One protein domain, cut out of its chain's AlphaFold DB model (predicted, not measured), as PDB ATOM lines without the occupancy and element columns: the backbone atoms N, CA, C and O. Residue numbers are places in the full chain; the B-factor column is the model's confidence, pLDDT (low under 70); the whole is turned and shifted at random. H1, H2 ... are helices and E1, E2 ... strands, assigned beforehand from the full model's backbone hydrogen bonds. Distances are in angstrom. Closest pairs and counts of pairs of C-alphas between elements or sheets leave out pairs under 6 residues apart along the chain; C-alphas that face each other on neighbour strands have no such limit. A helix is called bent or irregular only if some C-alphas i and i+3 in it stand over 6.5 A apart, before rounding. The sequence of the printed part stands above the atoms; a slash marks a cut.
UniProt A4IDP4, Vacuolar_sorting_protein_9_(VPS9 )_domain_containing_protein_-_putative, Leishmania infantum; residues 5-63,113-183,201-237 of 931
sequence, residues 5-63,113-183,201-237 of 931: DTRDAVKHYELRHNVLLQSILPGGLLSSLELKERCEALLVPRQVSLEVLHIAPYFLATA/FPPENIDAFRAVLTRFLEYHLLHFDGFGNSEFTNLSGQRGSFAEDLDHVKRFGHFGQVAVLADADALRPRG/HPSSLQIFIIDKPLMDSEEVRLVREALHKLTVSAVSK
ATOM      1  N   ASP A   5      10.688 -31.648  29.428       72.11
ATOM      2  CA  ASP A   5      11.497 -32.661  30.119       72.11
ATOM      3  C   ASP A   5      12.645 -33.174  29.237       72.11
ATOM      4  O   ASP A   5      13.746 -33.417  29.721       72.11
ATOM      5  N   THR A   6      12.421 -33.287  27.922       78.32
ATOM      6  CA  THR A   6      13.453 -33.694  26.957       78.32
ATOM      7  C   THR A   6      14.561 -32.637  26.836       78.32
ATOM      8  O   THR A   6      15.734 -32.990  26.706       78.32
ATOM      9  N   ARG A   7      14.218 -31.339  26.889       81.80
ATOM     10  CA  ARG A   7      15.203 -30.241  26.837       81.80
ATOM     11  C   ARG A   7      16.003 -30.179  28.137       81.80
ATOM     12  O   ARG A   7      17.233 -30.187  28.085       81.80
ATOM     13  N   ASP A   8      15.338 -30.226  29.290       82.97
ATOM     14  CA  ASP A   8      16.002 -30.246  30.603       82.97
ATOM     15  C   ASP A   8      16.864 -31.506  30.812       82.97
ATOM     16  O   ASP A   8      17.938 -31.451  31.413       82.97
ATOM     17  N   ALA A   9      16.465 -32.642  30.241       83.36
ATOM     18  CA  ALA A   9      17.274 -33.854  30.210       83.36
ATOM     19  C   ALA A   9      18.579 -33.683  29.415       83.36
ATOM     20  O   ALA A   9      19.657 -34.034  29.908       83.36
ATOM     21  N   VAL A  10      18.504 -33.114  28.207       85.14
ATOM     22  CA  VAL A  10      19.685 -32.799  27.385       85.14
ATOM     23  C   VAL A  10      20.572 -31.768  28.092       85.14
ATOM     24  O   VAL A  10      21.783 -31.972  28.180       85.14
ATOM     25  N   LYS A  11      19.974 -30.726  28.685       89.19
ATOM     26  CA  LYS A  11      20.631 -29.712  29.529       89.19
ATOM     27  C   LYS A  11      21.444 -30.357  30.651       89.19
ATOM     28  O   LYS A  11      22.656 -30.162  30.729       89.19
ATOM     29  N   HIS A  12      20.815 -31.184  31.486       88.12
ATOM     30  CA  HIS A  12      21.480 -31.852  32.606       88.12
ATOM     31  C   HIS A  12      22.542 -32.876  32.179       88.12
ATOM     32  O   HIS A  12      23.543 -33.034  32.886       88.12
ATOM     33  N   TYR A  13      22.357 -33.559  31.045       91.59
ATOM     34  CA  TYR A  13      23.357 -34.484  30.512       91.59
ATOM     35  C   TYR A  13      24.601 -33.737  30.012       91.59
ATOM     36  O   TYR A  13      25.712 -34.000  30.472       91.59
ATOM     37  N   GLU A  14      24.426 -32.769  29.112       91.93
ATOM     38  CA  GLU A  14      25.536 -32.066  28.459       91.93
ATOM     39  C   GLU A  14      26.317 -31.191  29.456       91.93
ATOM     40  O   GLU A  14      27.545 -31.263  29.487       91.93
ATOM     41  N   LEU A  15      25.653 -30.473  30.372       89.74
ATOM     42  CA  LEU A  15      26.334 -29.698  31.428       89.74
ATOM     43  C   LEU A  15      27.235 -30.554  32.340       89.74
ATOM     44  O   LEU A  15      28.150 -30.027  32.976       89.74
ATOM     45  N   ARG A  16      26.993 -31.869  32.416       86.86
ATOM     46  CA  ARG A  16      27.771 -32.819  33.225       86.86
ATOM     47  C   ARG A  16      28.820 -33.584  32.414       86.86
ATOM     48  O   ARG A  16      29.903 -33.861  32.932       86.86
ATOM     49  N   HIS A  17      28.502 -33.950  31.174       89.83
ATOM     50  CA  HIS A  17      29.272 -34.913  30.380       89.83
ATOM     51  C   HIS A  17      30.006 -34.315  29.175       89.83
ATOM     52  O   HIS A  17      30.880 -34.984  28.629       89.83
ATOM     53  N   ASN A  18      29.707 -33.076  28.778       92.06
ATOM     54  CA  ASN A  18      30.301 -32.468  27.594       92.06
ATOM     55  C   ASN A  18      31.766 -32.058  27.816       92.06
ATOM     56  O   ASN A  18      32.082 -31.220  28.669       92.06
ATOM     57  N   VAL A  19      32.675 -32.616  27.017       91.84
ATOM     58  CA  VAL A  19      34.119 -32.406  27.187       91.84
ATOM     59  C   VAL A  19      34.580 -30.994  26.820       91.84
ATOM     60  O   VAL A  19      35.573 -30.533  27.380       91.84
ATOM     61  N   LEU A  20      33.860 -30.266  25.955       92.17
ATOM     62  CA  LEU A  20      34.159 -28.855  25.681       92.17
ATOM     63  C   LEU A  20      33.932 -28.018  26.947       92.17
ATOM     64  O   LEU A  20      34.818 -27.259  27.346       92.17
ATOM     65  N   LEU A  21      32.800 -28.224  27.631       92.23
ATOM     66  CA  LEU A  21      32.489 -27.557  28.900       92.23
ATOM     67  C   LEU A  21      33.471 -27.941  30.015       92.23
ATOM     68  O   LEU A  21      33.967 -27.067  30.729       92.23
ATOM     69  N   GLN A  22      33.832 -29.222  30.123       90.81
ATOM     70  CA  GLN A  22      34.873 -29.665  31.058       90.81
ATOM     71  C   GLN A  22      36.246 -29.042  30.737       90.81
ATOM     72  O   GLN A  22      37.008 -28.750  31.656       90.81
ATOM     73  N   SER A  23      36.559 -28.782  29.461       88.65
ATOM     74  CA  SER A  23      37.836 -28.178  29.056       88.65
ATOM     75  C   SER A  23      37.965 -26.690  29.399       88.65
ATOM     76  O   SER A  23      39.088 -26.234  29.613       88.65
ATOM     77  N   ILE A  24      36.859 -25.940  29.486       88.07
ATOM     78  CA  ILE A  24      36.869 -24.531  29.921       88.07
ATOM     79  C   ILE A  24      36.729 -24.381  31.443       88.07
ATOM     80  O   ILE A  24      37.172 -23.382  32.003       88.07
ATOM     81  N   LEU A  25      36.136 -25.351  32.146       86.43
ATOM     82  CA  LEU A  25      36.044 -25.324  33.610       86.43
ATOM     83  C   LEU A  25      37.427 -25.473  34.283       86.43
ATOM     84  O   LEU A  25      38.348 -26.013  33.675       86.43
ATOM     85  N   PRO A  26      37.618 -24.999  35.534       79.52
ATOM     86  CA  PRO A  26      38.922 -24.993  36.206       79.52
ATOM     87  C   PRO A  26      39.621 -26.358  36.232       79.52
ATOM     88  O   PRO A  26      39.084 -27.325  36.766       79.52
ATOM     89  N   GLY A  27      40.843 -26.415  35.697       75.90
ATOM     90  CA  GLY A  27      41.603 -27.661  35.532       75.90
ATOM     91  C   GLY A  27      41.436 -28.312  34.153       75.90
ATOM     92  O   GLY A  27      42.201 -29.216  33.822       75.90
ATOM     93  N   GLY A  28      40.496 -27.822  33.342       82.04
ATOM     94  CA  GLY A  28      40.387 -28.060  31.907       82.04
ATOM     95  C   GLY A  28      41.532 -27.419  31.103       82.04
ATOM     96  O   GLY A  28      42.177 -26.470  31.552       82.04
ATOM     97  N   LEU A  29      41.798 -27.915  29.888       84.61
ATOM     98  CA  LEU A  29      42.908 -27.439  29.043       84.61
ATOM     99  C   LEU A  29      42.781 -25.949  28.660       84.61
ATOM    100  O   LEU A  29      43.786 -25.233  28.564       84.61
ATOM    101  N   LEU A  30      41.543 -25.498  28.452       85.61
ATOM    102  CA  LEU A  30      41.156 -24.144  28.060       85.61
ATOM    103  C   LEU A  30      40.752 -23.273  29.266       85.61
ATOM    104  O   LEU A  30      40.334 -22.137  29.071       85.61
ATOM    105  N   SER A  31      40.929 -23.737  30.512       84.44
ATOM    106  CA  SER A  31      40.545 -22.987  31.728       84.44
ATOM    107  C   SER A  31      41.424 -21.763  32.042       84.44
ATOM    108  O   SER A  31      41.358 -21.209  33.140       84.44
ATOM    109  N   SER A  32      42.300 -21.392  31.109       82.13
ATOM    110  CA  SER A  32      43.127 -20.184  31.104       82.13
ATOM    111  C   SER A  32      42.855 -19.320  29.863       82.13
ATOM    112  O   SER A  32      43.710 -18.526  29.476       82.13
ATOM    113  N   LEU A  33      41.722 -19.528  29.182       82.83
ATOM    114  CA  LEU A  33      41.314 -18.731  28.031       82.83
ATOM    115  C   LEU A  33      40.574 -17.473  28.499       82.83
ATOM    116  O   LEU A  33      39.466 -17.544  29.032       82.83
ATOM    117  N   GLU A  34      41.185 -16.321  28.251       81.70
ATOM    118  CA  GLU A  34      40.579 -15.008  28.449       81.70
ATOM    119  C   GLU A  34      40.046 -14.487  27.110       81.70
ATOM    120  O   GLU A  34      40.774 -14.427  26.114       81.70
ATOM    121  N   LEU A  35      38.769 -14.106  27.079       81.74
ATOM    122  CA  LEU A  35      38.142 -13.507  25.907       81.74
ATOM    123  C   LEU A  35      38.573 -12.041  25.813       81.74
ATOM    124  O   LEU A  35      38.270 -11.232  26.694       81.74
ATOM    125  N   LYS A  36      39.312 -11.715  24.746       73.65
ATOM    126  CA  LYS A  36      39.777 -10.349  24.439       73.65
ATOM    127  C   LYS A  36      38.643  -9.440  23.978       73.65
ATOM    128  O   LYS A  36      38.676  -8.235  24.209       73.65
ATOM    129  N   GLU A  37      37.674 -10.032  23.297       74.01
ATOM    130  CA  GLU A  37      36.478  -9.374  22.791       74.01
ATOM    131  C   GLU A  37      35.307  -9.670  23.726       74.01
ATOM    132  O   GLU A  37      35.361 -10.577  24.566       74.01
ATOM    133  N   ARG A  38      34.238  -8.877  23.615       75.06
ATOM    134  CA  ARG A  38      32.985  -9.243  24.270       75.06
ATOM    135  C   ARG A  38      32.382 -10.413  23.501       75.06
ATOM    136  O   ARG A  38      32.435 -10.457  22.279       75.06
ATOM    137  N   CYS A  39      31.846 -11.355  24.253       84.52
ATOM    138  CA  CYS A  39      30.946 -12.381  23.769       84.52
ATOM    139  C   CYS A  39      29.808 -12.445  24.783       84.52
ATOM    140  O   CYS A  39      29.999 -12.121  25.964       84.52
ATOM    141  N   GLU A  40      28.649 -12.890  24.330       86.40
ATOM    142  CA  GLU A  40      27.429 -12.958  25.128       86.40
ATOM    143  C   GLU A  40      26.982 -14.411  25.308       86.40
ATOM    144  O   GLU A  40      26.530 -14.786  26.394       86.40
ATOM    145  N   ALA A  41      27.186 -15.243  24.280       89.72
ATOM    146  CA  ALA A  41      26.766 -16.637  24.259       89.72
ATOM    147  C   ALA A  41      27.878 -17.606  23.816       89.72
ATOM    148  O   ALA A  41      28.794 -17.257  23.069       89.72
ATOM    149  N   LEU A  42      27.765 -18.853  24.272       93.75
ATOM    150  CA  LEU A  42      28.584 -19.994  23.886       93.75
ATOM    151  C   LEU A  42      27.677 -21.105  23.347       93.75
ATOM    152  O   LEU A  42      26.870 -21.673  24.086       93.75
ATOM    153  N   LEU A  43      27.844 -21.453  22.075       93.95
ATOM    154  CA  LEU A  43      27.231 -22.644  21.502       93.95
ATOM    155  C   LEU A  43      28.018 -23.892  21.921       93.95
ATOM    156  O   LEU A  43      29.225 -23.975  21.709       93.95
ATOM    157  N   VAL A  44      27.350 -24.889  22.490       95.47
ATOM    158  CA  VAL A  44      27.968 -26.144  22.936       95.47
ATOM    159  C   VAL A  44      27.460 -27.283  22.059       95.47
ATOM    160  O   VAL A  44      26.309 -27.693  22.210       95.47
ATOM    161  N   PRO A  45      28.282 -27.824  21.146       94.23
ATOM    162  CA  PRO A  45      27.904 -29.001  20.379       94.23
ATOM    163  C   PRO A  45      27.780 -30.204  21.304       94.23
ATOM    164  O   PRO A  45      28.658 -30.407  22.145       94.23
ATOM    165  N   ARG A  46      26.735 -31.017  21.120       93.38
ATOM    166  CA  ARG A  46      26.515 -32.252  21.893       93.38
ATOM    167  C   ARG A  46      27.770 -33.106  22.027       93.38
ATOM    168  O   ARG A  46      28.509 -33.286  21.055       93.38
ATOM    169  N   GLN A  47      27.926 -33.752  23.178       92.78
ATOM    170  CA  GLN A  47      29.017 -34.681  23.461       92.78
ATOM    171  C   GLN A  47      29.117 -35.776  22.386       92.78
ATOM    172  O   GLN A  47      30.194 -36.014  21.840       92.78
ATOM    173  N   VAL A  48      27.975 -36.354  21.997       89.34
ATOM    174  CA  VAL A  48      27.875 -37.366  20.929       89.34
ATOM    175  C   VAL A  48      28.421 -36.840  19.594       89.34
ATOM    176  O   VAL A  48      29.102 -37.560  18.871       89.34
ATOM    177  N   SER A  49      28.189 -35.569  19.268       91.07
ATOM    178  CA  SER A  49      28.663 -34.961  18.019       91.07
ATOM    179  C   SER A  49      30.161 -34.633  18.063       91.07
ATOM    180  O   SER A  49      30.850 -34.779  17.052       91.07
ATOM    181  N   LEU A  50      30.708 -34.283  19.233       91.75
ATOM    182  CA  LEU A  50      32.159 -34.179  19.440       91.75
ATOM    183  C   LEU A  50      32.855 -35.552  19.322       91.75
ATOM    184  O   LEU A  50      33.993 -35.629  18.847       91.75
ATOM    185  N   GLU A  51      32.182 -36.635  19.720       89.87
ATOM    186  CA  GLU A  51      32.654 -38.023  19.596       89.87
ATOM    187  C   GLU A  51      32.589 -38.541  18.149       89.87
ATOM    188  O   GLU A  51      33.581 -39.081  17.654       89.87
ATOM    189  N   VAL A  52      31.478 -38.312  17.437       88.23
ATOM    190  CA  VAL A  52      31.285 -38.690  16.020       88.23
ATOM    191  C   VAL A  52      32.321 -38.033  15.106       88.23
ATOM    192  O   VAL A  52      32.841 -38.679  14.200       88.23
ATOM    193  N   LEU A  53      32.687 -36.776  15.367       87.14
ATOM    194  CA  LEU A  53      33.733 -36.070  14.614       87.14
ATOM    195  C   LEU A  53      35.159 -36.404  15.101       87.14
ATOM    196  O   LEU A  53      36.144 -35.941  14.522       87.14
ATOM    197  N   HIS A  54      35.268 -37.230  16.146       88.16
ATOM    198  CA  HIS A  54      36.499 -37.677  16.803       88.16
ATOM    199  C   HIS A  54      37.348 -36.539  17.399       88.16
ATOM    200  O   HIS A  54      38.565 -36.669  17.521       88.16
ATOM    201  N   ILE A  55      36.716 -35.428  17.795       87.94
ATOM    202  CA  ILE A  55      37.386 -34.285  18.440       87.94
ATOM    203  C   ILE A  55      37.346 -34.413  19.976       87.94
ATOM    204  O   ILE A  55      38.286 -33.992  20.649       87.94
ATOM    205  N   ALA A  56      36.329 -35.076  20.543       88.42
ATOM    206  CA  ALA A  56      36.170 -35.243  21.992       88.42
ATOM    207  C   ALA A  56      37.434 -35.730  22.756       88.42
ATOM    208  O   ALA A  56      37.740 -35.146  23.801       88.42
ATOM    209  N   PRO A  57      38.231 -36.708  22.263       85.19
ATOM    210  CA  PRO A  57      39.427 -37.177  22.976       85.19
ATOM    211  C   PRO A  57      40.517 -36.112  23.170       85.19
ATOM    212  O   PRO A  57      41.345 -36.251  24.067       85.19
ATOM    213  N   TYR A  58      40.527 -35.050  22.357       86.12
ATOM    214  CA  TYR A  58      41.511 -33.969  22.452       86.12
ATOM    215  C   TYR A  58      41.159 -32.933  23.534       86.12
ATOM    216  O   TYR A  58      42.054 -32.269  24.047       86.12
ATOM    217  N   PHE A  59      39.890 -32.814  23.942       84.58
ATOM    218  CA  PHE A  59      39.490 -31.924  25.044       84.58
ATOM    219  C   PHE A  59      39.823 -32.494  26.429       84.58
ATOM    220  O   PHE A  59      40.134 -31.739  27.349       84.58
ATOM    221  N   LEU A  60      39.844 -33.826  26.560       75.66
ATOM    222  CA  LEU A  60      40.245 -34.557  27.772       75.66
ATOM    223  C   LEU A  60      41.774 -34.584  28.001       75.66
ATOM    224  O   LEU A  60      42.271 -35.344  28.828       75.66
ATOM    225  N   ALA A  61      42.532 -33.750  27.281       59.19
ATOM    226  CA  ALA A  61      43.993 -33.661  27.286       59.19
ATOM    227  C   ALA A  61      44.599 -32.994  28.543       59.19
ATOM    228  O   ALA A  61      45.571 -32.242  28.445       59.19
ATOM    229  N   THR A  62      44.035 -33.225  29.728       49.66
ATOM    230  CA  THR A  62      44.497 -32.604  30.976       49.66
ATOM    231  C   THR A  62      45.356 -33.549  31.809       49.66
ATOM    232  O   THR A  62      45.128 -34.755  31.893       49.66
ATOM    233  N   ALA A  63      46.415 -32.993  32.401       36.14
ATOM    234  CA  ALA A  63      47.405 -33.771  33.129       36.14
ATOM    235  C   ALA A  63      46.793 -34.440  34.371       36.14
ATOM    236  O   ALA A  63      46.082 -33.805  35.150       36.14
ATOM    237  N   PHE A 113      49.241 -36.801  25.580       55.94
ATOM    238  CA  PHE A 113      49.960 -35.872  24.706       55.94
ATOM    239  C   PHE A 113      51.328 -35.493  25.303       55.94
ATOM    240  O   PHE A 113      51.437 -35.387  26.529       55.94
ATOM    241  N   PRO A 114      52.377 -35.251  24.490       57.70
ATOM    242  CA  PRO A 114      53.637 -34.723  25.005       57.70
ATOM    243  C   PRO A 114      53.440 -33.332  25.621       57.70
ATOM    244  O   PRO A 114      52.737 -32.509  25.027       57.70
ATOM    245  N   PRO A 115      54.106 -33.013  26.749       58.25
ATOM    246  CA  PRO A 115      53.983 -31.701  27.382       58.25
ATOM    247  C   PRO A 115      54.441 -30.560  26.461       58.25
ATOM    248  O   PRO A 115      53.868 -29.477  26.488       58.25
ATOM    249  N   GLU A 116      55.413 -30.832  25.588       65.14
ATOM    250  CA  GLU A 116      55.945 -29.909  24.575       65.14
ATOM    251  C   GLU A 116      54.927 -29.473  23.499       65.14
ATOM    252  O   GLU A 116      55.127 -28.436  22.875       65.14
ATOM    253  N   ASN A 117      53.809 -30.196  23.322       73.67
ATOM    254  CA  ASN A 117      52.748 -29.830  22.374       73.67
ATOM    255  C   ASN A 117      51.503 -29.206  23.045       73.67
ATOM    256  O   ASN A 117      50.569 -28.842  22.330       73.67
ATOM    257  N   ILE A 118      51.450 -29.072  24.381       80.66
ATOM    258  CA  ILE A 118      50.231 -28.652  25.109       80.66
ATOM    259  C   ILE A 118      49.685 -27.307  24.613       80.66
ATOM    260  O   ILE A 118      48.488 -27.200  24.351       80.66
ATOM    261  N   ASP A 119      50.540 -26.301  24.418       83.24
ATOM    262  CA  ASP A 119      50.090 -24.985  23.944       83.24
ATOM    263  C   ASP A 119      49.667 -24.986  22.466       83.24
ATOM    264  O   ASP A 119      48.807 -24.199  22.073       83.24
ATOM    265  N   ALA A 120      50.178 -25.919  21.656       84.96
ATOM    266  CA  ALA A 120      49.707 -26.119  20.287       84.96
ATOM    267  C   ALA A 120      48.327 -26.803  20.255       84.96
ATOM    268  O   ALA A 120      47.456 -26.384  19.494       84.96
ATOM    269  N   PHE A 121      48.086 -27.799  21.119       84.41
ATOM    270  CA  PHE A 121      46.750 -28.383  21.300       84.41
ATOM    271  C   PHE A 121      45.753 -27.348  21.819       84.41
ATOM    272  O   PHE A 121      44.666 -27.218  21.259       84.41
ATOM    273  N   ARG A 122      46.146 -26.558  22.826       87.73
ATOM    274  CA  ARG A 122      45.370 -25.419  23.322       87.73
ATOM    275  C   ARG A 122      45.034 -24.450  22.192       87.73
ATOM    276  O   ARG A 122      43.866 -24.142  22.030       87.73
ATOM    277  N   ALA A 123      45.999 -24.022  21.376       87.54
ATOM    278  CA  ALA A 123      45.744 -23.095  20.270       87.54
ATOM    279  C   ALA A 123      44.745 -23.647  19.232       87.54
ATOM    280  O   ALA A 123      43.845 -22.927  18.802       87.54
ATOM    281  N   VAL A 124      44.853 -24.926  18.854       89.59
ATOM    282  CA  VAL A 124      43.925 -25.547  17.889       89.59
ATOM    283  C   VAL A 124      42.523 -25.748  18.483       89.59
ATOM    284  O   VAL A 124      41.532 -25.569  17.777       89.59
ATOM    285  N   LEU A 125      42.410 -26.059  19.778       91.59
ATOM    286  CA  LEU A 125      41.117 -26.205  20.461       91.59
ATOM    287  C   LEU A 125      40.485 -24.856  20.842       91.59
ATOM    288  O   LEU A 125      39.262 -24.738  20.803       91.59
ATOM    289  N   THR A 126      41.282 -23.817  21.100       90.20
ATOM    290  CA  THR A 126      40.806 -22.426  21.135       90.20
ATOM    291  C   THR A 126      40.213 -22.051  19.781       90.20
ATOM    292  O   THR A 126      39.106 -21.532  19.753       90.20
ATOM    293  N   ARG A 127      40.853 -22.410  18.659       88.21
ATOM    294  CA  ARG A 127      40.284 -22.162  17.324       88.21
ATOM    295  C   ARG A 127      38.993 -22.942  17.049       88.21
ATOM    296  O   ARG A 127      38.112 -22.423  16.377       88.21
ATOM    297  N   PHE A 128      38.827 -24.151  17.594       92.24
ATOM    298  CA  PHE A 128      37.517 -24.822  17.587       92.24
ATOM    299  C   PHE A 128      36.473 -24.018  18.380       92.24
ATOM    300  O   PHE A 128      35.342 -23.858  17.935       92.24
ATOM    301  N   LEU A 129      36.845 -23.491  19.547       92.24
ATOM    302  CA  LEU A 129      35.965 -22.708  20.415       92.24
ATOM    303  C   LEU A 129      35.641 -21.307  19.841       92.24
ATOM    304  O   LEU A 129      34.529 -20.826  20.031       92.24
ATOM    305  N   GLU A 130      36.535 -20.689  19.064       90.45
ATOM    306  CA  GLU A 130      36.305 -19.421  18.340       90.45
ATOM    307  C   GLU A 130      35.123 -19.499  17.355       90.45
ATOM    308  O   GLU A 130      34.391 -18.522  17.199       90.45
ATOM    309  N   TYR A 131      34.868 -20.669  16.753       89.88
ATOM    310  CA  TYR A 131      33.681 -20.899  15.914       89.88
ATOM    311  C   TYR A 131      32.353 -20.881  16.687       89.88
ATOM    312  O   TYR A 131      31.297 -20.664  16.090       89.88
ATOM    313  N   HIS A 132      32.414 -21.130  17.996       92.21
ATOM    314  CA  HIS A 132      31.277 -21.409  18.874       92.21
ATOM    315  C   HIS A 132      30.989 -20.288  19.886       92.21
ATOM    316  O   HIS A 132      29.915 -20.260  20.488       92.21
ATOM    317  N   LEU A 133      31.935 -19.369  20.078       91.50
ATOM    318  CA  LEU A 133      31.767 -18.157  20.872       91.50
ATOM    319  C   LEU A 133      31.086 -17.081  20.033       91.50
ATOM    320  O   LEU A 133      31.596 -16.718  18.974       91.50
ATOM    321  N   LEU A 134      29.948 -16.579  20.513       88.81
ATOM    322  CA  LEU A 134      29.127 -15.604  19.805       88.81
ATOM    323  C   LEU A 134      29.245 -14.221  20.450       88.81
ATOM    324  O   LEU A 134      28.987 -14.060  21.647       88.81
ATOM    325  N   HIS A 135      29.563 -13.226  19.630       84.26
ATOM    326  CA  HIS A 135      29.273 -11.826  19.904       84.26
ATOM    327  C   HIS A 135      27.975 -11.465  19.175       84.26
ATOM    328  O   HIS A 135      27.914 -11.599  17.951       84.26
ATOM    329  N   PHE A 136      26.943 -11.013  19.889       81.01
ATOM    330  CA  PHE A 136      25.752 -10.476  19.219       81.01
ATOM    331  C   PHE A 136      26.112  -9.098  18.645       81.01
ATOM    332  O   PHE A 136      26.246  -8.122  19.386       81.01
ATOM    333  N   ASP A 137      26.323  -9.003  17.328       65.90
ATOM    334  CA  ASP A 137      26.421  -7.707  16.665       65.90
ATOM    335  C   ASP A 137      25.073  -6.972  16.738       65.90
ATOM    336  O   ASP A 137      24.017  -7.588  16.798       65.90
ATOM    337  N   GLY A 138      25.113  -5.636  16.804       56.62
ATOM    338  CA  GLY A 138      23.979  -4.789  17.210       56.62
ATOM    339  C   GLY A 138      22.808  -4.688  16.222       56.62
ATOM    340  O   GLY A 138      22.116  -3.672  16.211       56.62
ATOM    341  N   PHE A 139      22.614  -5.697  15.376       54.19
ATOM    342  CA  PHE A 139      21.506  -5.829  14.442       54.19
ATOM    343  C   PHE A 139      20.323  -6.531  15.135       54.19
ATOM    344  O   PHE A 139      20.492  -7.313  16.071       54.19
ATOM    345  N   GLY A 140      19.096  -6.187  14.740       52.79
ATOM    346  CA  GLY A 140      17.885  -6.669  15.413       52.79
ATOM    347  C   GLY A 140      17.609  -8.159  15.175       52.79
ATOM    348  O   GLY A 140      17.922  -8.686  14.115       52.79
ATOM    349  N   ASN A 141      16.941  -8.800  16.139       54.98
ATOM    350  CA  ASN A 141      16.489 -10.200  16.100       54.98
ATOM    351  C   ASN A 141      17.609 -11.248  15.945       54.98
ATOM    352  O   ASN A 141      17.691 -11.967  14.952       54.98
ATOM    353  N   SER A 142      18.397 -11.406  17.011       68.37
ATOM    354  CA  SER A 142      19.233 -12.593  17.264       68.37
ATOM    355  C   SER A 142      20.300 -12.910  16.204       68.37
ATOM    356  O   SER A 142      20.733 -14.061  16.097       68.37
ATOM    357  N   GLU A 143      20.747 -11.910  15.442       82.69
ATOM    358  CA  GLU A 143      21.948 -12.010  14.607       82.69
ATOM    359  C   GLU A 143      23.219 -11.955  15.466       82.69
ATOM    360  O   GLU A 143      23.266 -11.284  16.497       82.69
ATOM    361  N   PHE A 144      24.248 -12.698  15.065       85.83
ATOM    362  CA  PHE A 144      25.525 -12.770  15.767       85.83
ATOM    363  C   PHE A 144      26.702 -12.900  14.802       85.83
ATOM    364  O   PHE A 144      26.565 -13.359  13.668       85.83
ATOM    365  N   THR A 145      27.896 -12.610  15.306       84.84
ATOM    366  CA  THR A 145      29.181 -12.856  14.658       84.84
ATOM    367  C   THR A 145      30.043 -13.692  15.603       84.84
ATOM    368  O   THR A 145      30.191 -13.351  16.777       84.84
ATOM    369  N   ASN A 146      30.594 -14.813  15.132       84.57
ATOM    370  CA  ASN A 146      31.535 -15.601  15.933       84.57
ATOM    371  C   ASN A 146      32.951 -14.988  15.905       84.57
ATOM    372  O   ASN A 146      33.255 -14.151  15.052       84.57
ATOM    373  N   LEU A 147      33.849 -15.428  16.791       83.84
ATOM    374  CA  LEU A 147      35.220 -14.885  16.866       83.84
ATOM    375  C   LEU A 147      36.087 -15.167  15.622       83.84
ATOM    376  O   LEU A 147      37.160 -14.586  15.478       83.84
ATOM    377  N   SER A 148      35.635 -16.019  14.695       81.08
ATOM    378  CA  SER A 148      36.274 -16.190  13.380       81.08
ATOM    379  C   SER A 148      35.778 -15.194  12.313       81.08
ATOM    380  O   SER A 148      36.196 -15.269  11.159       81.08
ATOM    381  N   GLY A 149      34.902 -14.252  12.689       81.09
ATOM    382  CA  GLY A 149      34.325 -13.230  11.809       81.09
ATOM    383  C   GLY A 149      33.123 -13.707  10.988       81.09
ATOM    384  O   GLY A 149      32.672 -12.998  10.089       81.09
ATOM    385  N   GLN A 150      32.598 -14.902  11.265       81.82
ATOM    386  CA  GLN A 150      31.488 -15.484  10.514       81.82
ATOM    387  C   GLN A 150      30.164 -15.129  11.182       81.82
ATOM    388  O   GLN A 150      29.961 -15.410  12.367       81.82
ATOM    389  N   ARG A 151      29.251 -14.537  10.409       85.45
ATOM    390  CA  ARG A 151      27.921 -14.176  10.902       85.45
ATOM    391  C   ARG A 151      26.970 -15.371  10.968       85.45
ATOM    392  O   ARG A 151      27.157 -16.380  10.287       85.45
ATOM    393  N   GLY A 152      25.905 -15.226  11.737       86.33
ATOM    394  CA  GLY A 152      24.795 -16.158  11.835       86.33
ATOM    395  C   GLY A 152      23.568 -15.509  12.465       86.33
ATOM    396  O   GLY A 152      23.589 -14.330  12.804       86.33
ATOM    397  N   SER A 153      22.498 -16.281  12.622       87.85
ATOM    398  CA  SER A 153      21.319 -15.866  13.381       87.85
ATOM    399  C   SER A 153      20.637 -17.052  14.056       87.85
ATOM    400  O   SER A 153      20.783 -18.199  13.620       87.85
ATOM    401  N   PHE A 154      19.899 -16.790  15.132       88.00
ATOM    402  CA  PHE A 154      18.919 -17.739  15.662       88.00
ATOM    403  C   PHE A 154      17.563 -17.552  14.963       88.00
ATOM    404  O   PHE A 154      17.272 -16.488  14.418       88.00
ATOM    405  N   ALA A 155      16.724 -18.587  14.985       85.11
ATOM    406  CA  ALA A 155      15.305 -18.473  14.661       85.11
ATOM    407  C   ALA A 155      14.549 -17.666  15.741       85.11
ATOM    408  O   ALA A 155      15.049 -17.484  16.852       85.11
ATOM    409  N   GLU A 156      13.342 -17.185  15.421       79.73
ATOM    410  CA  GLU A 156      12.530 -16.333  16.315       79.73
ATOM    411  C   GLU A 156      12.142 -17.025  17.637       79.73
ATOM    412  O   GLU A 156      11.939 -16.364  18.652       79.73
ATOM    413  N   ASP A 157      12.072 -18.356  17.623       82.27
ATOM    414  CA  ASP A 157      11.797 -19.244  18.758       82.27
ATOM    415  C   ASP A 157      13.063 -19.700  19.514       82.27
ATOM    416  O   ASP A 157      12.960 -20.364  20.543       82.27
ATOM    417  N   LEU A 158      14.252 -19.338  19.015       84.16
ATOM    418  CA  LEU A 158      15.565 -19.850  19.424       84.16
ATOM    419  C   LEU A 158      15.759 -21.376  19.271       84.16
ATOM    420  O   LEU A 158      16.777 -21.879  19.740       84.16
ATOM    421  N   ASP A 159      14.876 -22.113  18.580       87.13
ATOM    422  CA  ASP A 159      14.992 -23.577  18.391       87.13
ATOM    423  C   ASP A 159      16.017 -23.970  17.316       87.13
ATOM    424  O   ASP A 159      16.450 -25.125  17.237       87.13
ATOM    425  N   HIS A 160      16.471 -23.012  16.509       87.80
ATOM    426  CA  HIS A 160      17.504 -23.219  15.500       87.80
ATOM    427  C   HIS A 160      18.522 -22.080  15.468       87.80
ATOM    428  O   HIS A 160      18.178 -20.919  15.672       87.80
ATOM    429  N   VAL A 161      19.769 -22.409  15.126       89.03
ATOM    430  CA  VAL A 161      20.861 -21.458  14.890       89.03
ATOM    431  C   VAL A 161      21.510 -21.728  13.526       89.03
ATOM    432  O   VAL A 161      21.788 -22.874  13.176       89.03
ATOM    433  N   LYS A 162      21.719 -20.689  12.716       86.42
ATOM    434  CA  LYS A 162      22.271 -20.751  11.350       86.42
ATOM    435  C   LYS A 162      23.594 -19.989  11.305       86.42
ATOM    436  O   LYS A 162      23.644 -18.865  11.790       86.42
ATOM    437  N   ARG A 163      24.631 -20.526  10.647       84.20
ATOM    438  CA  ARG A 163      25.834 -19.751  10.269       84.20
ATOM    439  C   ARG A 163      25.752 -19.343   8.800       84.20
ATOM    440  O   ARG A 163      25.668 -20.205   7.924       84.20
ATOM    441  N   PHE A 164      25.765 -18.045   8.517       77.06
ATOM    442  CA  PHE A 164      25.732 -17.520   7.154       77.06
ATOM    443  C   PHE A 164      26.999 -17.917   6.372       77.06
ATOM    444  O   PHE A 164      28.061 -18.163   6.945       77.06
ATOM    445  N   GLY A 165      26.869 -18.039   5.047       65.17
ATOM    446  CA  GLY A 165      27.966 -18.349   4.122       65.17
ATOM    447  C   GLY A 165      28.502 -19.789   4.133       65.17
ATOM    448  O   GLY A 165      29.120 -20.181   3.150       65.17
ATOM    449  N   HIS A 166      28.272 -20.580   5.191       65.30
ATOM    450  CA  HIS A 166      28.949 -21.879   5.365       65.30
ATOM    451  C   HIS A 166      28.117 -23.031   5.962       65.30
ATOM    452  O   HIS A 166      28.507 -24.181   5.777       65.30
ATOM    453  N   PHE A 167      27.017 -22.792   6.697       64.52
ATOM    454  CA  PHE A 167      26.290 -23.891   7.357       64.52
ATOM    455  C   PHE A 167      24.764 -23.833   7.198       64.52
ATOM    456  O   PHE A 167      24.168 -22.811   6.850       64.52
ATOM    457  N   GLY A 168      24.121 -24.979   7.437       65.52
ATOM    458  CA  GLY A 168      22.667 -25.082   7.558       65.52
ATOM    459  C   GLY A 168      22.140 -24.508   8.878       65.52
ATOM    460  O   GLY A 168      22.873 -23.890   9.649       65.52
ATOM    461  N   GLN A 169      20.858 -24.743   9.151       81.12
ATOM    462  CA  GLN A 169      20.306 -24.586  10.497       81.12
ATOM    463  C   GLN A 169      20.704 -25.798  11.349       81.12
ATOM    464  O   GLN A 169      20.482 -26.943  10.958       81.12
ATOM    465  N   VAL A 170      21.285 -25.542  12.516       89.08
ATOM    466  CA  VAL A 170      21.511 -26.516  13.587       89.08
ATOM    467  C   VAL A 170      20.383 -26.358  14.599       89.08
ATOM    468  O   VAL A 170      20.039 -25.233  14.949       89.08
ATOM    469  N   ALA A 171      19.796 -27.452  15.082       91.17
ATOM    470  CA  ALA A 171      18.833 -27.378  16.178       91.17
ATOM    471  C   ALA A 171      19.529 -26.976  17.491       91.17
ATOM    472  O   ALA A 171      20.549 -27.566  17.861       91.17
ATOM    473  N   VAL A 172      18.955 -25.997  18.185       91.42
ATOM    474  CA  VAL A 172      19.254 -25.659  19.577       91.42
ATOM    475  C   VAL A 172      18.348 -26.534  20.437       91.42
ATOM    476  O   VAL A 172      17.127 -26.477  20.343       91.42
ATOM    477  N   LEU A 173      18.947 -27.400  21.245       91.09
ATOM    478  CA  LEU A 173      18.227 -28.454  21.962       91.09
ATOM    479  C   LEU A 173      17.876 -28.057  23.397       91.09
ATOM    480  O   LEU A 173      16.889 -28.545  23.941       91.09
ATOM    481  N   ALA A 174      18.682 -27.182  24.001       90.41
ATOM    482  CA  ALA A 174      18.439 -26.596  25.313       90.41
ATOM    483  C   ALA A 174      19.292 -25.336  25.516       90.41
ATOM    484  O   ALA A 174      20.427 -25.258  25.048       90.41
ATOM    485  N   ASP A 175      18.767 -24.372  26.259       90.40
ATOM    486  CA  ASP A 175      19.505 -23.255  26.848       90.40
ATOM    487  C   ASP A 175      20.054 -23.642  28.233       90.40
ATOM    488  O   ASP A 175      19.511 -24.517  28.912       90.40
ATOM    489  N   ALA A 176      21.117 -22.985  28.687       88.94
ATOM    490  CA  ALA A 176      21.649 -23.141  30.033       88.94
ATOM    491  C   ALA A 176      22.300 -21.860  30.565       88.94
ATOM    492  O   ALA A 176      22.932 -21.091  29.836       88.94
ATOM    493  N   ASP A 177      22.174 -21.667  31.876       87.11
ATOM    494  CA  ASP A 177      22.808 -20.574  32.599       87.11
ATOM    495  C   ASP A 177      24.338 -20.652  32.552       87.11
ATOM    496  O   ASP A 177      24.950 -21.717  32.418       87.11
ATOM    497  N   ALA A 178      24.967 -19.492  32.727       85.21
ATOM    498  CA  ALA A 178      26.410 -19.377  32.819       85.21
ATOM    499  C   ALA A 178      26.973 -20.215  33.984       85.21
ATOM    500  O   ALA A 178      26.676 -19.964  35.152       85.21
ATOM    501  N   LEU A 179      27.873 -21.157  33.671       84.98
ATOM    502  CA  LEU A 179      28.562 -22.027  34.642       84.98
ATOM    503  C   LEU A 179      29.338 -21.260  35.735       84.98
ATOM    504  O   LEU A 179      29.725 -21.840  36.751       84.98
ATOM    505  N   ARG A 180      29.604 -19.965  35.529       80.00
ATOM    506  CA  ARG A 180      30.133 -19.022  36.519       80.00
ATOM    507  C   ARG A 180      29.421 -17.667  36.400       80.00
ATOM    508  O   ARG A 180      29.399 -17.115  35.302       80.00
ATOM    509  N   PRO A 181      28.946 -17.060  37.506       65.00
ATOM    510  CA  PRO A 181      28.437 -15.691  37.495       65.00
ATOM    511  C   PRO A 181      29.471 -14.683  36.976       65.00
ATOM    512  O   PRO A 181      30.659 -14.763  37.306       65.00
ATOM    513  N   ARG A 182      29.014 -13.694  36.200       55.64
ATOM    514  CA  ARG A 182      29.854 -12.633  35.625       55.64
ATOM    515  C   ARG A 182      30.291 -11.624  36.695       55.64
ATOM    516  O   ARG A 182      29.713 -10.553  36.828       55.64
ATOM    517  N   GLY A 183      31.341 -11.964  37.441       49.14
ATOM    518  CA  GLY A 183      32.112 -10.997  38.227       49.14
ATOM    519  C   GLY A 183      31.459 -10.494  39.517       49.14
ATOM    520  O   GLY A 183      31.559  -9.308  39.814       49.14
ATOM    521  N   HIS A 201      35.372 -14.738  30.682       85.42
ATOM    522  CA  HIS A 201      35.744 -16.149  30.559       85.42
ATOM    523  C   HIS A 201      34.610 -16.894  29.830       85.42
ATOM    524  O   HIS A 201      33.442 -16.609  30.113       85.42
ATOM    525  N   PRO A 202      34.880 -17.862  28.930       84.51
ATOM    526  CA  PRO A 202      33.830 -18.548  28.164       84.51
ATOM    527  C   PRO A 202      32.765 -19.222  29.043       84.51
ATOM    528  O   PRO A 202      31.601 -19.287  28.669       84.51
ATOM    529  N   SER A 203      33.121 -19.655  30.257       85.82
ATOM    530  CA  SER A 203      32.162 -20.240  31.206       85.82
ATOM    531  C   SER A 203      31.251 -19.220  31.919       85.82
ATOM    532  O   SER A 203      30.491 -19.629  32.792       85.82
ATOM    533  N   SER A 204      31.384 -17.915  31.651       86.78
ATOM    534  CA  SER A 204      30.502 -16.856  32.183       86.78
ATOM    535  C   SER A 204      29.541 -16.272  31.135       86.78
ATOM    536  O   SER A 204      28.955 -15.214  31.356       86.78
ATOM    537  N   LEU A 205      29.403 -16.958  29.998       88.49
ATOM    538  CA  LEU A 205      28.456 -16.656  28.922       88.49
ATOM    539  C   LEU A 205      27.175 -17.484  29.079       88.49
ATOM    540  O   LEU A 205      27.198 -18.527  29.734       88.49
ATOM    541  N   GLN A 206      26.081 -17.056  28.445       89.37
ATOM    542  CA  GLN A 206      24.895 -17.906  28.297       89.37
ATOM    543  C   GLN A 206      25.228 -19.095  27.387       89.37
ATOM    544  O   GLN A 206      25.908 -18.930  26.374       89.37
ATOM    545  N   ILE A 207      24.778 -20.296  27.734       93.05
ATOM    546  CA  ILE A 207      25.081 -21.516  26.986       93.05
ATOM    547  C   ILE A 207      23.858 -21.928  26.165       93.05
ATOM    548  O   ILE A 207      22.747 -21.982  26.685       93.05
ATOM    549  N   PHE A 208      24.067 -22.278  24.898       93.70
ATOM    550  CA  PHE A 208      23.056 -22.929  24.063       93.70
ATOM    551  C   PHE A 208      23.617 -24.253  23.552       93.70
ATOM    552  O   PHE A 208      24.632 -24.285  22.860       93.70
ATOM    553  N   ILE A 209      22.976 -25.361  23.905       94.63
ATOM    554  CA  ILE A 209      23.358 -26.699  23.458       94.63
ATOM    555  C   ILE A 209      22.821 -26.906  22.044       94.63
ATOM    556  O   ILE A 209      21.615 -26.809  21.822       94.63
ATOM    557  N   ILE A 210      23.706 -27.215  21.098       93.45
ATOM    558  CA  ILE A 210      23.376 -27.367  19.676       93.45
ATOM    559  C   ILE A 210      23.686 -28.784  19.190       93.45
ATOM    560  O   ILE A 210      24.651 -29.406  19.635       93.45
ATOM    561  N   ASP A 211      22.875 -29.315  18.272       91.83
ATOM    562  CA  ASP A 211      22.984 -30.727  17.877       91.83
ATOM    563  C   ASP A 211      24.342 -31.086  17.244       91.83
ATOM    564  O   ASP A 211      24.881 -32.158  17.510       91.83
ATOM    565  N   LYS A 212      24.934 -30.186  16.447       91.46
ATOM    566  CA  LYS A 212      26.195 -30.388  15.701       91.46
ATOM    567  C   LYS A 212      27.064 -29.126  15.785       91.46
ATOM    568  O   LYS A 212      26.499 -28.054  15.970       91.46
ATOM    569  N   PRO A 213      28.403 -29.202  15.650       91.22
ATOM    570  CA  PRO A 213      29.247 -28.009  15.657       91.22
ATOM    571  C   PRO A 213      28.851 -26.967  14.618       91.22
ATOM    572  O   PRO A 213      28.432 -27.308  13.514       91.22
ATOM    573  N   LEU A 214      29.057 -25.695  14.957       88.07
ATOM    574  CA  LEU A 214      28.852 -24.563  14.057       88.07
ATOM    575  C   LEU A 214      30.062 -24.403  13.112       88.07
ATOM    576  O   LEU A 214      30.672 -23.338  13.050       88.07
ATOM    577  N   MET A 215      30.437 -25.489  12.429       89.62
ATOM    578  CA  MET A 215      31.624 -25.635  11.577       89.62
ATOM    579  C   MET A 215      31.315 -26.496  10.353       89.62
ATOM    580  O   MET A 215      30.682 -27.543  10.491       89.62
ATOM    581  N   ASP A 216      31.790 -26.095   9.174       85.35
ATOM    582  CA  ASP A 216      31.610 -26.891   7.956       85.35
ATOM    583  C   ASP A 216      32.544 -28.119   7.895       85.35
ATOM    584  O   ASP A 216      33.471 -28.281   8.696       85.35
ATOM    585  N   SER A 217      32.279 -29.027   6.951       85.66
ATOM    586  CA  SER A 217      33.024 -30.286   6.818       85.66
ATOM    587  C   SER A 217      34.525 -30.086   6.595       85.66
ATOM    588  O   SER A 217      35.311 -30.895   7.088       85.66
ATOM    589  N   GLU A 218      34.938 -29.026   5.894       87.25
ATOM    590  CA  GLU A 218      36.350 -28.726   5.648       87.25
ATOM    591  C   GLU A 218      37.002 -28.058   6.859       87.25
ATOM    592  O   GLU A 218      38.124 -28.408   7.210       87.25
ATOM    593  N   GLU A 219      36.304 -27.180   7.575       89.47
ATOM    594  CA  GLU A 219      36.789 -26.613   8.841       89.47
ATOM    595  C   GLU A 219      36.979 -27.687   9.916       89.47
ATOM    596  O   GLU A 219      38.016 -27.727  10.588       89.47
ATOM    597  N   VAL A 220      36.013 -28.603  10.054       88.83
ATOM    598  CA  VAL A 220      36.136 -29.770  10.935       88.83
ATOM    599  C   VAL A 220      37.290 -30.658  10.473       88.83
ATOM    600  O   VAL A 220      38.087 -31.098  11.307       88.83
ATOM    601  N   ARG A 221      37.441 -30.890   9.160       90.28
ATOM    602  CA  ARG A 221      38.571 -31.650   8.606       90.28
ATOM    603  C   ARG A 221      39.906 -30.978   8.926       90.28
ATOM    604  O   ARG A 221      40.810 -31.683   9.360       90.28
ATOM    605  N   LEU A 222      40.023 -29.657   8.786       91.07
ATOM    606  CA  LEU A 222      41.232 -28.873   9.060       91.07
ATOM    607  C   LEU A 222      41.603 -28.867  10.547       91.07
ATOM    608  O   LEU A 222      42.763 -29.114  10.881       91.07
ATOM    609  N   VAL A 223      40.643 -28.646  11.452       90.40
ATOM    610  CA  VAL A 223      40.886 -28.722  12.904       90.40
ATOM    611  C   VAL A 223      41.269 -30.146  13.306       90.40
ATOM    612  O   VAL A 223      42.276 -30.339  13.988       90.40
ATOM    613  N   ARG A 224      40.543 -31.164  12.829       89.63
ATOM    614  CA  ARG A 224      40.870 -32.572  13.096       89.63
ATOM    615  C   ARG A 224      42.231 -32.964  12.514       89.63
ATOM    616  O   ARG A 224      42.977 -33.679  13.172       89.63
ATOM    617  N   GLU A 225      42.591 -32.483  11.326       88.91
ATOM    618  CA  GLU A 225      43.899 -32.713  10.702       88.91
ATOM    619  C   GLU A 225      45.025 -32.004  11.471       88.91
ATOM    620  O   GLU A 225      46.102 -32.576  11.622       88.91
ATOM    621  N   ALA A 226      44.793 -30.808  12.018       89.20
ATOM    622  CA  ALA A 226      45.756 -30.121  12.879       89.20
ATOM    623  C   ALA A 226      45.978 -30.876  14.204       89.20
ATOM    624  O   ALA A 226      47.121 -31.170  14.558       89.20
ATOM    625  N   LEU A 227      44.903 -31.280  14.890       87.62
ATOM    626  CA  LEU A 227      44.962 -32.124  16.095       87.62
ATOM    627  C   LEU A 227      45.639 -33.479  15.817       87.62
ATOM    628  O   LEU A 227      46.453 -33.961  16.613       87.62
ATOM    629  N   HIS A 228      45.365 -34.071  14.651       84.99
ATOM    630  CA  HIS A 228      45.994 -35.315  14.226       84.99
ATOM    631  C   HIS A 228      47.479 -35.128  13.880       84.99
ATOM    632  O   HIS A 228      48.308 -35.934  14.285       84.99
ATOM    633  N   LYS A 229      47.879 -34.026  13.234       83.97
ATOM    634  CA  LYS A 229      49.299 -33.697  13.009       83.97
ATOM    635  C   LYS A 229      50.052 -33.480  14.323       83.97
ATOM    636  O   LYS A 229      51.187 -33.937  14.442       83.97
ATOM    637  N   LEU A 230      49.431 -32.859  15.326       81.50
ATOM    638  CA  LEU A 230      50.035 -32.667  16.651       81.50
ATOM    639  C   LEU A 230      50.169 -33.974  17.463       81.50
ATOM    640  O   LEU A 230      51.035 -34.052  18.337       81.50
ATOM    641  N   THR A 231      49.372 -35.011  17.166       74.34
ATOM    642  CA  THR A 231      49.534 -36.364  17.742       74.34
ATOM    643  C   THR A 231      50.490 -37.233  16.927       74.34
ATOM    644  O   THR A 231      51.386 -37.852  17.491       74.34
ATOM    645  N   VAL A 232      50.381 -37.250  15.600       64.77
ATOM    646  CA  VAL A 232      51.254 -38.055  14.729       64.77
ATOM    647  C   VAL A 232      52.693 -37.530  14.744       64.77
ATOM    648  O   VAL A 232      53.618 -38.328  14.818       64.77
ATOM    649  N   SER A 233      52.922 -36.214  14.822       50.46
ATOM    650  CA  SER A 233      54.270 -35.645  15.023       50.46
ATOM    651  C   SER A 233      54.917 -36.082  16.353       50.46
ATOM    652  O   SER A 233      56.145 -36.142  16.454       50.46
ATOM    653  N   ALA A 234      54.106 -36.443  17.356       48.64
ATOM    654  CA  ALA A 234      54.580 -37.046  18.601       48.64
ATOM    655  C   ALA A 234      54.884 -38.549  18.453       48.64
ATOM    656  O   ALA A 234      55.928 -39.011  18.906       48.64
ATOM    657  N   VAL A 235      54.003 -39.311  17.794       44.84
ATOM    658  CA  VAL A 235      54.145 -40.771  17.633       44.84
ATOM    659  C   VAL A 235      55.246 -41.134  16.627       44.84
ATOM    660  O   VAL A 235      56.117 -41.951  16.926       44.84
ATOM    661  N   SER A 236      55.299 -40.479  15.465       40.82
ATOM    662  CA  SER A 236      56.257 -40.782  14.388       40.82
ATOM    663  C   SER A 236      57.716 -40.434  14.715       40.82
ATOM    664  O   SER A 236      58.618 -40.837  13.983       40.82
ATOM    665  N   LYS A 237      57.988 -39.730  15.824       41.99
ATOM    666  CA  LYS A 237      59.351 -39.550  16.362       41.99
ATOM    667  C   LYS A 237      59.815 -40.696  17.271       41.99
ATOM    668  O   LYS A 237      61.000 -40.752  17.596       41.99
TER     669      LYS A 237
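What this domain is: This is residues 5 to 63, 113 to 183 and 201 to 237 of the 931 residues of the protein "Vacuolar_sorting_protein_9_(VPS9 )_domain_containing_protein_-_putative" of Leishmania infantum (UniProt A4IDP4). Seven short strands, E1 to E7, ring a small closed barrel at one end of the domain, and H1 crosses its outside. The two long helices H5 and H6 reach away from the barrel side by side, with the short helices H2, H3 and H4 between H1 and that pair. The printed part has 167 residues with six named helices and seven named strands, in the order H1 H2 E1 H3 H4 H5 E2 E3 E4 E5 E6 E7 H6; the class is mixed, helices and strands, and the barrel is mixed too. The whole is compact, with a radius of gyration of the C-alphas of 15.6 A, and elongated, spanning 52 by 33 by 32 A.

Where its parts are: Find C-alpha 41 at (26.766, -16.637, 24.259), where E1, residues 41 to 45, begins. Go on to E2, 133 to 135, E3, 143 to 146, E4, 151 to 154, E5, 160 to 163, E6, 169 to 176 and 19.6 A long, and E7, 206 to 210. H1, 5 to 17, starts at C-alpha 5 (11.497, -32.661, 30.119) and runs 17.9 A. H2 is 19 to 24, H3 47 to 52 and H4 56 to 59. H5, 115 to 130, is 23.3 A long and irregular: C-alphas 116 and 119 are 7.7 A apart. H6, 217 to 235, runs 25.9 A to C-alpha 235 at (54.145, -40.771, 17.633).

How they stand to each other: Start at E7 and E1, parallel, with N 42 and O 206 2.8 A apart. E2 to E6 form a meander, each strand the antiparallel neighbour of the one before; in the hairpin E3 and E4, look for N 152 and O 144, 2.8 A apart. E6 bends by 59 degrees at residue 173 and is antiparallel to E7, with N 173 and O 209 2.8 A apart. H1 lies outside the barrel over E6 and E7, at a height over the sheet of 8.8 A; its closest C-alphas to E6 are Arg 7 and Ala 174, 5.1 A. H2 touches H4, closest at C-alphas 23 and 59, 5.7 A. H3 and H4 only just touch, with 3 pairs of C-alphas within 8 A, and only at the corner, closest at C-alphas 50 and 56, 4.9 A. H5 touches residues 223 to 230 of H6, closest at C-alphas 124 and 223, 6.6 A, at a shallow tilt of 6 degrees, opposite ways. Every O i to N i+4 pair is within hydrogen-bond range in H2 and H3, against 8 of 9 in H1, 10 of 12 in H5 and 14 of 15 in H6; H4 is too short for one.

The domain as a whole: The C-alphas farthest apart, Gly 140 and Lys 237, are 52.9 A apart. Residues 64 to 112 and 184 to 200 are not printed; the C-alpha gaps are 9.0 A and 9.9 A. The link from H2 to E1, 16 residues, is long. Mean pLDDT of the printed part is 81.9, with 26 residues under 70, among them 137 to 142 and 232 to 237.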